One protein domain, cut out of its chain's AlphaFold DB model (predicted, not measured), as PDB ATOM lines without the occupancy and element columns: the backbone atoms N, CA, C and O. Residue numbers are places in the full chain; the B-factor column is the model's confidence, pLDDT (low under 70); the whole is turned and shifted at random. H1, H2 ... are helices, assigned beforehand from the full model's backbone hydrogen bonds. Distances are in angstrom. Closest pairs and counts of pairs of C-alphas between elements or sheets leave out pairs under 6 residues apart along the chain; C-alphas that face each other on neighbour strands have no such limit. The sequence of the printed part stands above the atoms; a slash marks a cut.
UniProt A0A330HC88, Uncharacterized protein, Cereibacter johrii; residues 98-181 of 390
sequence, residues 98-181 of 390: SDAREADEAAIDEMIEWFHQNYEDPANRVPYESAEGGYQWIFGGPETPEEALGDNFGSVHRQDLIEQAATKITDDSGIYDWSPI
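AT A GLANCE: This is residues 98 to 181 of the 390 residues of an uncharacterized protein of Cereibacter johrii (UniProt A0A330HC88). A helical hairpin, H3 and H4, packs crosswise on the long helix H1, whose first residues, 98 to 103, stick out free at one end. Past the other end of H1 come the one-turn helix H2 and a long loop of residues 126 to 144, which makes the far end of the domain; the final stretch returns to pair briefly with the residues just after H1. The printed part has 84 residues with four named helices, H1, H2, H3 and H4 along the chain, and no named strand; its class is all helix. It is only just loose, close to compact, with a radius of gyration of the C-alphas of 14.3 A, and its C-alphas span 53 by 23 by 18 A.

HOW THE PARTS SIT: H1, residues 98 to 118, touches H4, residues 159 to 173, with residues 104 to 112 alone; their closest C-alphas, those of Ile 108 and Ala 165, are 5.2 A apart. These two run the same way at a steep tilt of 55 degrees. H1 touches H3, residues 145 to 153, with residues 111 to 115 alone; the closest C-alphas, those of Met 111 and Leu 149, are 7.1 A apart, and the lines are about perpendicular at 72 degrees, only just more than a steep tilt. H3 and H4 form a helical hairpin, opposite ways at a steep tilt of 40 degrees; their closest C-alphas, those of Pro 145 and Ala 166, are 4.9 A apart. The helix packing is mostly crossed, with 0 of these 3 pairs at a shallow tilt. H2, residues 122 to 125, touches no helix. Residues 119 to 120 pair with residues 179 to 180, and residues 128 to 129 with residues 134 to 135, both antiparallel. In H1, H3 and H4 every O i to N i+4 pair is within hydrogen-bond range; H2 is too short for such a pair.

IN THESE COORDINATES: H1 begins at C-alpha 98 (196.194, 178.718, 139.922) and is 30.7 A long from first to last C-alpha. H2 has 4 residues. H3 begins at C-alpha 145 (172.871, 192.507, 143.001) and is 11.5 A long. H4 is 21.2 A long and ends at C-alpha 173 (172.802, 189.287, 153.437).

THE WHOLE: The two C-alphas farthest apart, those of Ser 98 and Ala 131, are 53.6 A apart. The printed part has no cut. The links from H1 to H2 and from H3 to H4 are tight, and the link from H2 to H3, 19 residues, is long. The mean pLDDT of the printed part is 83.6; residues 98 to 101 and 139 to 141 of the model are under 70.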
ATOM      1  N   SER A  98     196.143 178.046 138.615       55.31
ATOM      2  CA  SER A  98     196.194 178.718 139.922       55.31
ATOM      3  C   SER A  98     196.078 180.235 139.781       55.31
ATOM      4  O   SER A  98     195.241 180.849 140.437       55.31
ATOM      5  N   ASP A  99     196.881 180.832 138.896       57.06
ATOM      6  CA  ASP A  99     196.905 182.285 138.694       57.06
ATOM      7  C   ASP A  99     195.560 182.796 138.147       57.06
ATOM      8  O   ASP A  99     195.091 183.873 138.521       57.06
ATOM      9  N   ALA A 100     194.910 182.011 137.281       63.12
ATOM     10  CA  ALA A 100     193.588 182.333 136.754       63.12
ATOM     11  C   ALA A 100     192.502 182.298 137.843       63.12
ATOM     12  O   ALA A 100     191.653 183.187 137.877       63.12
ATOM     13  N   ARG A 101     192.548 181.317 138.755       68.06
ATOM     14  CA  ARG A 101     191.609 181.233 139.886       68.06
ATOM     15  C   ARG A 101     191.790 182.389 140.866       68.06
ATOM     16  O   ARG A 101     190.799 182.986 141.265       68.06
ATOM     17  N   GLU A 102     193.030 182.740 141.209       71.88
ATOM     18  CA  GLU A 102     193.310 183.876 142.098       71.88
ATOM     19  C   GLU A 102     192.841 185.204 141.477       71.88
ATOM     20  O   GLU A 102     192.272 186.053 142.162       71.88
ATOM     21  N   ALA A 103     193.009 185.371 140.161       74.31
ATOM     22  CA  ALA A 103     192.506 186.540 139.441       74.31
ATOM     23  C   ALA A 103     190.968 186.599 139.394       74.31
ATOM     24  O   ALA A 103     190.392 187.674 139.574       74.31
ATOM     25  N   ASP A 104     190.306 185.460 139.169       84.19
ATOM     26  CA  ASP A 104     188.844 185.361 139.173       84.19
ATOM     27  C   ASP A 104     188.274 185.657 140.576       84.19
ATOM     28  O   ASP A 104     187.298 186.400 140.698       84.19
ATOM     29  N   GLU A 105     188.908 185.157 141.644       84.19
ATOM     30  CA  GLU A 105     188.535 185.465 143.033       84.19
ATOM     31  C   GLU A 105     188.715 186.951 143.366       84.19
ATOM     32  O   GLU A 105     187.799 187.573 143.903       84.19
ATOM     33  N   ALA A 106     189.846 187.548 142.979       82.19
ATOM     34  CA  ALA A 106     190.094 188.972 143.190       82.19
ATOM     35  C   ALA A 106     189.061 189.858 142.470       82.19
ATOM     36  O   ALA A 106     188.602 190.854 143.028       82.19
ATOM     37  N   ALA A 107     188.657 189.479 141.252       82.44
ATOM     38  CA  ALA A 107     187.608 190.177 140.513       82.44
ATOM     39  C   ALA A 107     186.242 190.081 141.211       82.44
ATOM     40  O   ALA A 107     185.487 191.055 141.240       82.44
ATOM     41  N   ILE A 108     185.914 188.917 141.781       87.25
ATOM     42  CA  ILE A 108     184.685 188.731 142.559       87.25
ATOM     43  C   ILE A 108     184.691 189.643 143.788       87.25
ATOM     44  O   ILE A 108     183.704 190.340 144.028       87.25
ATOM     45  N   ASP A 109     185.791 189.675 144.536       88.50
ATOM     46  CA  ASP A 109     185.898 190.491 145.745       88.50
ATOM     47  C   ASP A 109     185.824 191.996 145.432       88.50
ATOM     48  O   ASP A 109     185.132 192.733 146.138       88.50
ATOM     49  N   GLU A 110     186.440 192.447 144.332       89.44
ATOM     50  CA  GLU A 110     186.327 193.831 143.844       89.44
ATOM     51  C   GLU A 110     184.867 194.218 143.555       89.44
ATOM     52  O   GLU A 110     184.395 195.269 143.999       89.44
ATOM     53  N   MET A 111     184.127 193.360 142.842       89.94
ATOM     54  CA  MET A 111     182.715 193.598 142.522       89.94
ATOM     55  C   MET A 111     181.845 193.672 143.784       89.94
ATOM     56  O   MET A 111     180.971 194.537 143.885       89.94
ATOM     57  N   ILE A 112     182.098 192.803 144.767       88.69
ATOM     58  CA  ILE A 112     181.384 192.800 146.052       88.69
ATOM     59  C   ILE A 112     181.667 194.084 146.834       88.69
ATOM     60  O   ILE A 112     180.740 194.723 147.343       88.69
ATOM     61  N   GLU A 113     182.935 194.490 146.915       88.12
ATOM     62  CA  GLU A 113     183.320 195.711 147.615       88.12
ATOM     63  C   GLU A 113     182.671 196.938 146.966       88.12
ATOM     64  O   GLU A 113     182.058 197.760 147.654       88.12
ATOM     65  N   TRP A 114     182.734 197.029 145.635       91.31
ATOM     66  CA  TRP A 114     182.070 198.087 144.884       91.31
ATOM     67  C   TRP A 114     180.560 198.109 145.151       91.31
ATOM     68  O   TRP A 114     179.998 199.186 145.374       91.31
ATOM     69  N   PHE A 115     179.892 196.952 145.192       91.69
ATOM     70  CA  PHE A 115     178.452 196.891 145.439       91.69
ATOM     71  C   PHE A 115     178.094 197.488 146.803       91.69
ATOM     72  O   PHE A 115     177.233 198.361 146.885       91.69
ATOM     73  N   HIS A 116     178.811 197.114 147.864       88.12
ATOM     74  CA  HIS A 116     178.578 197.648 149.211       88.12
ATOM     75  C   HIS A 116     178.937 199.133 149.375       88.12
ATOM     76  O   HIS A 116     178.462 199.782 150.311       88.12
ATOM     77  N   GLN A 117     179.754 199.694 148.481       86.38
ATOM     78  CA  GLN A 117     180.034 201.131 148.443       86.38
ATOM     79  C   GLN A 117     178.927 201.942 147.750       86.38
ATOM     80  O   GLN A 117     178.784 203.133 148.038       86.38
ATOM     81  N   ASN A 118     178.153 201.319 146.854       85.00
ATOM     82  CA  ASN A 118     177.150 201.992 146.022       85.00
ATOM     83  C   ASN A 118     175.702 201.670 146.418       85.00
ATOM     84  O   ASN A 118     174.809 202.484 146.173       85.00
ATOM     85  N   TYR A 119     175.470 200.534 147.075       89.25
ATOM     86  CA  TYR A 119     174.158 200.049 147.487       89.25
ATOM     87  C   TYR A 119     174.122 199.754 148.987       89.25
ATOM     88  O   TYR A 119     175.095 199.306 149.591       89.25
ATOM     89  N   GLU A 120     172.970 200.007 149.604       86.56
ATOM     90  CA  GLU A 120     172.728 199.757 151.022       86.56
ATOM     91  C   GLU A 120     171.409 199.014 151.253       86.56
ATOM     92  O   GLU A 120     170.484 199.068 150.435       86.56
ATOM     93  N   ASP A 121     171.320 198.335 152.402       87.62
ATOM     94  CA  ASP A 121     170.074 197.726 152.865       87.62
ATOM     95  C   ASP A 121     168.978 198.810 152.924       87.62
ATOM     96  O   ASP A 121     169.181 199.849 153.578       87.62
ATOM     97  N   PRO A 122     167.816 198.602 152.272       85.00
ATOM     98  CA  PRO A 122     166.726 199.570 152.279       85.00
ATOM     99  C   PRO A 122     166.276 199.963 153.694       85.00
ATOM    100  O   PRO A 122     165.858 201.103 153.904       85.00
ATOM    101  N   ALA A 123     166.429 199.087 154.692       83.31
ATOM    102  CA  ALA A 123     166.105 199.367 156.089       83.31
ATOM    103  C   ALA A 123     166.880 200.557 156.685       83.31
ATOM    104  O   ALA A 123     166.424 201.152 157.666       83.31
ATOM    105  N   ASN A 124     168.030 200.931 156.112       80.56
ATOM    106  CA  ASN A 124     168.859 202.017 156.631       80.56
ATOM    107  C   ASN A 124     168.264 203.403 156.361       80.56
ATOM    108  O   ASN A 124     168.244 204.257 157.254       80.56
ATOM    109  N   ARG A 125     167.809 203.657 155.127       73.06
ATOM    110  CA  ARG A 125     167.406 205.007 154.683       73.06
ATOM    111  C   ARG A 125     166.085 205.071 153.938       73.06
ATOM    112  O   ARG A 125     165.526 206.163 153.819       73.06
ATOM    113  N   VAL A 126     165.579 203.946 153.445       77.81
ATOM    114  CA  VAL A 126     164.344 203.914 152.671       77.81
ATOM    115  C   VAL A 126     163.160 203.881 153.642       77.81
ATOM    116  O   VAL A 126     163.060 202.970 154.466       77.81
ATOM    117  N   PRO A 127     162.242 204.866 153.600       78.31
ATOM    118  CA  PRO A 127     161.087 204.868 154.489       78.31
ATOM    119  C   PRO A 127     160.220 203.622 154.279       78.31
ATOM    120  O   PRO A 127     159.919 203.260 153.144       78.31
ATOM    121  N   TYR A 128     159.771 202.999 155.369       83.25
ATOM    122  CA  TYR A 128     158.882 201.837 155.330       83.25
ATOM    123  C   TYR A 128     157.458 202.226 155.744       83.25
ATOM    124  O   TYR A 128     157.251 202.759 156.838       83.25
ATOM    125  N   GLU A 129     156.466 201.944 154.894       80.94
ATOM    126  CA  GLU A 129     155.052 202.147 155.218       80.94
ATOM    127  C   GLU A 129     154.435 200.851 155.747       80.94
ATOM    128  O   GLU A 129     154.236 199.876 155.023       80.94
ATOM    129  N   SER A 130     154.094 200.862 157.033       77.81
ATOM    130  CA  SER A 130     153.532 199.714 157.748       77.81
ATOM    131  C   SER A 130     152.079 199.378 157.386       77.81
ATOM    132  O   SER A 130     151.650 198.251 157.618       77.81
ATOM    133  N   ALA A 131     151.311 200.329 156.843       74.94
ATOM    134  CA  ALA A 131     149.909 200.115 156.485       74.94
ATOM    135  C   ALA A 131     149.740 199.250 155.225       74.94
ATOM    136  O   ALA A 131     148.821 198.434 155.162       74.94
ATOM    137  N   GLU A 132     150.627 199.425 154.243       74.88
ATOM    138  CA  GLU A 132     150.652 198.654 152.992       74.88
ATOM    139  C   GLU A 132     151.787 197.616 152.965       74.88
ATOM    140  O   GLU A 132     151.732 196.678 152.175       74.88
ATOM    141  N   GLY A 133     152.758 197.726 153.879       72.50
ATOM    142  CA  GLY A 133     153.805 196.734 154.106       72.50
ATOM    143  C   GLY A 133     154.928 196.775 153.073       72.50
ATOM    144  O   GLY A 133     155.267 195.732 152.519       72.50
ATOM    145  N   GLY A 134     155.517 197.948 152.814       80.06
ATOM    146  CA  GLY A 134     156.578 198.078 151.810       80.06
ATOM    147  C   GLY A 134     157.483 199.299 151.964       80.06
ATOM    148  O   GLY A 134     157.109 200.309 152.570       80.06
ATOM    149  N   TYR A 135     158.679 199.193 151.383       82.88
ATOM    150  CA  TYR A 135     159.639 200.286 151.259       82.88
ATOM    151  C   TYR A 135     159.207 201.298 150.194       82.88
ATOM    152  O   TYR A 135     158.649 200.948 149.156       82.88
ATOM    153  N   GLN A 136     159.467 202.572 150.466       80.50
ATOM    154  CA  GLN A 136     159.207 203.689 149.567       80.50
ATOM    155  C   GLN A 136     160.515 204.095 148.888       80.50
ATOM    156  O   GLN A 136     161.261 204.906 149.432       80.50
ATOM    157  N   TRP A 137     160.787 203.524 147.714       81.38
ATOM    158  CA  TRP A 137     162.026 203.674 146.934       81.38
ATOM    159  C   TRP A 137     162.253 205.103 146.416       81.38
ATOM    160  O   TRP A 137     162.058 205.419 145.246       81.38
ATOM    161  N   ILE A 138     162.647 206.005 147.311       72.44
ATOM    162  CA  ILE A 138     162.863 207.429 147.018       72.44
ATOM    163  C   ILE A 138     164.240 207.734 146.410       72.44
ATOM    164  O   ILE A 138     164.470 208.870 145.996       72.44
ATOM    165  N   PHE A 139     165.141 206.748 146.358       66.69
ATOM    166  CA  PHE A 139     166.534 206.897 145.913       66.69
ATOM    167  C   PHE A 139     166.876 206.072 144.660       66.69
ATOM    168  O   PHE A 139     168.046 205.955 144.320       66.69
ATOM    169  N   GLY A 140     165.868 205.541 143.961       68.94
ATOM    170  CA  GLY A 140     166.050 204.536 142.909       68.94
ATOM    171  C   GLY A 140     165.844 203.116 143.447       68.94
ATOM    172  O   GLY A 140     165.808 202.916 144.662       68.94
ATOM    173  N   GLY A 141     165.641 202.154 142.549       68.00
ATOM    174  CA  GLY A 141     165.375 200.754 142.888       68.00
ATOM    175  C   GLY A 141     163.890 200.369 143.035       68.00
ATOM    176  O   GLY A 141     162.998 201.185 142.756       68.00
ATOM    177  N   PRO A 142     163.603 199.120 143.452       87.12
ATOM    178  CA  PRO A 142     164.565 198.115 143.928       87.12
ATOM    179  C   PRO A 142     165.491 197.617 142.814       87.12
ATOM    180  O   PRO A 142     165.029 197.429 141.694       87.12
ATOM    181  N   GLU A 143     166.769 197.414 143.135       88.06
ATOM    182  CA  GLU A 143     167.752 196.787 142.239       88.06
ATOM    183  C   GLU A 143     168.259 195.485 142.864       88.06
ATOM    184  O   GLU A 143     168.487 195.428 144.079       88.06
ATOM    185  N   THR A 144     168.463 194.455 142.044       91.94
ATOM    186  CA  THR A 144     169.106 193.212 142.491       91.94
ATOM    187  C   THR A 144     170.632 193.292 142.351       91.94
ATOM    188  O   THR A 144     171.126 194.013 141.480       91.94
ATOM    189  N   PRO A 145     171.416 192.548 143.162       92.06
ATOM    190  CA  PRO A 145     172.871 192.507 143.001       92.06
ATOM    191  C   PRO A 145     173.316 192.077 141.597       92.06
ATOM    192  O   PRO A 145     174.290 192.609 141.076       92.06
ATOM    193  N   GLU A 146     172.583 191.157 140.963       90.88
ATOM    194  CA  GLU A 146     172.872 190.680 139.606       90.88
ATOM    195  C   GLU A 146     172.670 191.779 138.554       90.88
ATOM    196  O   GLU A 146     173.549 191.988 137.720       90.88
ATOM    197  N   GLU A 147     171.552 192.510 138.607       90.00
ATOM    198  CA  GLU A 147     171.269 193.618 137.681       90.00
ATOM    199  C   GLU A 147     172.284 194.756 137.859       90.00
ATOM    200  O   GLU A 147     172.907 195.192 136.890       90.00
ATOM    201  N   ALA A 148     172.526 195.173 139.105       89.94
ATOM    202  CA  ALA A 148     173.455 196.252 139.423       89.94
ATOM    203  C   ALA A 148     174.895 195.941 138.982       89.94
ATOM    204  O   ALA A 148     175.568 196.793 138.390       89.94
ATOM    205  N   LEU A 149     175.381 194.726 139.255       92.06
ATOM    206  CA  LEU A 149     176.716 194.304 138.837       92.06
ATOM    207  C   LEU A 149     176.786 194.058 137.327       92.06
ATOM    208  O   LEU A 149     177.774 194.440 136.701       92.06
ATOM    209  N   GLY A 150     175.747 193.483 136.723       86.75
ATOM    210  CA  GLY A 150     175.668 193.254 135.281       86.75
ATOM    211  C   GLY A 150     175.785 194.547 134.474       86.75
ATOM    212  O   GLY A 150     176.572 194.612 133.526       86.75
ATOM    213  N   ASP A 151     175.082 195.600 134.891       88.12
ATOM    214  CA  ASP A 151     175.104 196.899 134.211       88.12
ATOM    215  C   ASP A 151     176.470 197.605 134.304       88.12
ATOM    216  O   ASP A 151     176.877 198.289 133.361       88.12
ATOM    217  N   ASN A 152     177.210 197.413 135.404       87.25
ATOM    218  CA  ASN A 152     178.489 198.095 135.644       87.25
ATOM    219  C   ASN A 152     179.714 197.284 135.191       87.25
ATOM    220  O   ASN A 152     180.668 197.847 134.651       87.25
ATOM    221  N   PHE A 153     179.684 195.960 135.349       89.94
ATOM    222  CA  PHE A 153     180.826 195.073 135.111       89.94
ATOM    223  C   PHE A 153     180.647 194.130 133.920       89.94
ATOM    224  O   PHE A 153     181.637 193.553 133.469       89.94
ATOM    225  N   GLY A 154     179.452 194.020 133.329       85.00
ATOM    226  CA  GLY A 154     179.166 193.090 132.223       85.00
ATOM    227  C   GLY A 154     179.976 193.316 130.941       85.00
ATOM    228  O   GLY A 154     180.000 192.460 130.057       85.00
ATOM    229  N   SER A 155     180.660 194.459 130.818       82.31
ATOM    230  CA  SER A 155     181.584 194.739 129.708       82.31
ATOM    231  C   SER A 155     183.046 194.370 129.993       82.31
ATOM    232  O   SER A 155     183.841 194.295 129.054       82.31
ATOM    233  N   VAL A 156     183.394 194.147 131.263       82.62
ATOM    234  CA  VAL A 156     184.766 193.923 131.746       82.62
ATOM    235  C   VAL A 156     184.950 192.486 132.222       82.62
ATOM    236  O   VAL A 156     185.930 191.844 131.845       82.62
ATOM    237  N   HIS A 157     183.998 191.963 132.995       87.44
ATOM    238  CA  HIS A 157     184.043 190.613 133.547       87.44
ATOM    239  C   HIS A 157     183.066 189.683 132.837       87.44
ATOM    240  O   HIS A 157     182.076 190.102 132.234       87.44
ATOM    241  N   ARG A 158     183.366 188.383 132.895       88.62
ATOM    242  CA  ARG A 158     182.467 187.351 132.385       88.62
ATOM    243  C   ARG A 158     181.222 187.253 133.266       88.62
ATOM    244  O   ARG A 158     181.296 187.421 134.481       88.62
ATOM    245  N   GLN A 159     180.105 186.898 132.637       80.88
ATOM    246  CA  GLN A 159     178.805 186.777 133.293       80.88
ATOM    247  C   GLN A 159     178.820 185.806 134.484       80.88
ATOM    248  O   GLN A 159     178.200 186.080 135.502       80.88
ATOM    249  N   ASP A 160     179.566 184.708 134.397       86.25
ATOM    250  CA  ASP A 160     179.623 183.710 135.465       86.25
ATOM    251  C   ASP A 160     180.340 184.207 136.732       86.25
ATOM    252  O   ASP A 160     180.023 183.749 137.826       86.25
ATOM    253  N   LEU A 161     181.265 185.167 136.620       88.81
ATOM    254  CA  LEU A 161     181.881 185.816 137.786       88.81
ATOM    255  C   LEU A 161     180.920 186.822 138.430       88.81
ATOM    256  O   LEU A 161     180.852 186.922 139.653       88.81
ATOM    257  N   ILE A 162     180.149 187.535 137.605       88.69
ATOM    258  CA  ILE A 162     179.118 188.479 138.055       88.69
ATOM    259  C   ILE A 162     178.016 187.737 138.821       88.69
ATOM    260  O   ILE A 162     177.650 188.144 139.921       88.69
ATOM    261  N   GLU A 163     177.537 186.613 138.282       89.75
ATOM    262  CA  GLU A 163     176.549 185.749 138.941       89.75
ATOM    263  C   GLU A 163     177.075 185.204 140.279       89.75
ATOM    264  O   GLU A 163     176.346 185.191 141.274       89.75
ATOM    265  N   GLN A 164     178.352 184.810 140.343       89.06
ATOM    266  CA  GLN A 164     178.986 184.358 141.585       89.06
ATOM    267  C   GLN A 164     179.079 185.472 142.634       89.06
ATOM    268  O   GLN A 164     178.731 185.245 143.794       89.06
ATOM    269  N   ALA A 165     179.502 186.677 142.243       91.00
ATOM    270  CA  ALA A 165     179.552 187.833 143.136       91.00
ATOM    271  C   ALA A 165     178.154 188.203 143.663       91.00
ATOM    272  O   ALA A 165     177.962 188.351 144.871       91.00
ATOM    273  N   ALA A 166     177.155 188.264 142.778       90.25
ATOM    274  CA  ALA A 166     175.764 188.530 143.139       90.25
ATOM    275  C   ALA A 166     175.190 187.469 144.094       90.25
ATOM    276  O   ALA A 166     174.500 187.807 145.062       90.25
ATOM    277  N   THR A 167     175.506 186.193 143.855       91.06
ATOM    278  CA  THR A 167     175.101 185.085 144.730       91.06
ATOM    279  C   THR A 167     175.729 185.226 146.113       91.06
ATOM    280  O   THR A 167     174.998 185.165 147.095       91.06
ATOM    281  N   LYS A 168     177.039 185.509 146.214       91.06
ATOM    282  CA  LYS A 168     177.712 185.743 147.507       91.06
ATOM    283  C   LYS A 168     177.051 186.875 148.302       91.06
ATOM    284  O   LYS A 168     176.706 186.681 149.462       91.06
ATOM    285  N   ILE A 169     176.791 188.022 147.666       90.81
ATOM    286  CA  ILE A 169     176.104 189.163 148.307       90.81
ATOM    287  C   ILE A 169     174.729 188.744 148.840       90.81
ATOM    288  O   ILE A 169     174.341 189.099 149.958       90.81
ATOM    289  N   THR A 170     173.976 187.998 148.033       89.62
ATOM    290  CA  THR A 170     172.617 187.564 148.365       89.62
ATOM    291  C   THR A 170     172.611 186.522 149.481       89.62
ATOM    292  O   THR A 170     171.798 186.629 150.396       89.62
ATOM    293  N   ASP A 171     173.518 185.546 149.447       88.38
ATOM    294  CA  ASP A 171     173.627 184.491 150.457       88.38
ATOM    295  C   ASP A 171     174.094 185.046 151.811       88.38
ATOM    296  O   ASP A 171     173.560 184.653 152.852       88.38
ATOM    297  N   ASP A 172     175.026 186.006 151.806       86.00
ATOM    298  CA  ASP A 172     175.554 186.624 153.027       86.00
ATOM    299  C   ASP A 172     174.532 187.548 153.709       86.00
ATOM    300  O   ASP A 172     174.435 187.594 154.939       86.00
ATOM    301  N   SER A 173     173.757 188.297 152.920       84.38
ATOM    302  CA  SER A 173     172.802 189.287 153.437       84.38
ATOM    303  C   SER A 173     171.377 188.750 153.599       84.38
ATOM    304  O   SER A 173     170.633 189.212 154.467       84.38
ATOM    305  N   GLY A 174     170.972 187.793 152.763       87.25
ATOM    306  CA  GLY A 174     169.583 187.373 152.586       87.25
ATOM    307  C   GLY A 174     168.686 188.426 151.917       87.25
ATOM    308  O   GLY A 174     167.460 188.315 152.004       87.25
ATOM    309  N   ILE A 175     169.265 189.464 151.299       87.31
ATOM    310  CA  ILE A 175     168.549 190.612 150.728       87.31
ATOM    311  C   ILE A 175     168.635 190.569 149.203       87.31
ATOM    312  O   ILE A 175     169.723 190.545 148.631       87.31
ATOM    313  N   TYR A 176     167.472 190.629 148.557       86.31
ATOM    314  CA  TYR A 176     167.347 190.656 147.097       86.31
ATOM    315  C   TYR A 176     167.122 192.067 146.552       86.31
ATOM    316  O   TYR A 176     167.630 192.391 145.487       86.31
ATOM    317  N   ASP A 177     166.395 192.906 147.293       90.31
ATOM    318  CA  ASP A 177     166.013 194.251 146.863       90.31
ATOM    319  C   ASP A 177     166.881 195.296 147.571       90.31
ATOM    320  O   ASP A 177     166.677 195.587 148.755       90.31
ATOM    321  N   TRP A 178     167.835 195.879 146.850       90.69
ATOM    322  CA  TRP A 178     168.773 196.863 147.386       90.69
ATOM    323  C   TRP A 178     168.412 198.291 146.981       90.69
ATOM    324  O   TRP A 178     167.823 198.542 145.927       90.69
ATOM    325  N   SER A 179     168.770 199.247 147.845       86.88
ATOM    326  CA  SER A 179     168.633 200.676 147.558       86.88
ATOM    327  C   SER A 179     169.979 201.246 147.122       86.88
ATOM    328  O   SER A 179     170.961 201.055 147.840       86.88
ATOM    329  N   PRO A 180     170.036 202.033 146.039       83.88
ATOM    330  CA  PRO A 180     171.197 202.863 145.755       83.88
ATOM    331  C   PRO A 180     171.458 203.833 146.910       83.88
ATOM    332  O   PRO A 180     170.521 204.346 147.538       83.88
ATOM    333  N   ILE A 181     172.730 204.118 147.171       79.56
ATOM    334  CA  ILE A 181     173.156 205.125 148.136       79.56
ATOM    335  C   ILE A 181     173.022 206.505 147.467       79.56
ATOM    336  O   ILE A 181     173.759 206.809 146.523       79.56
TER     337      ILE A 181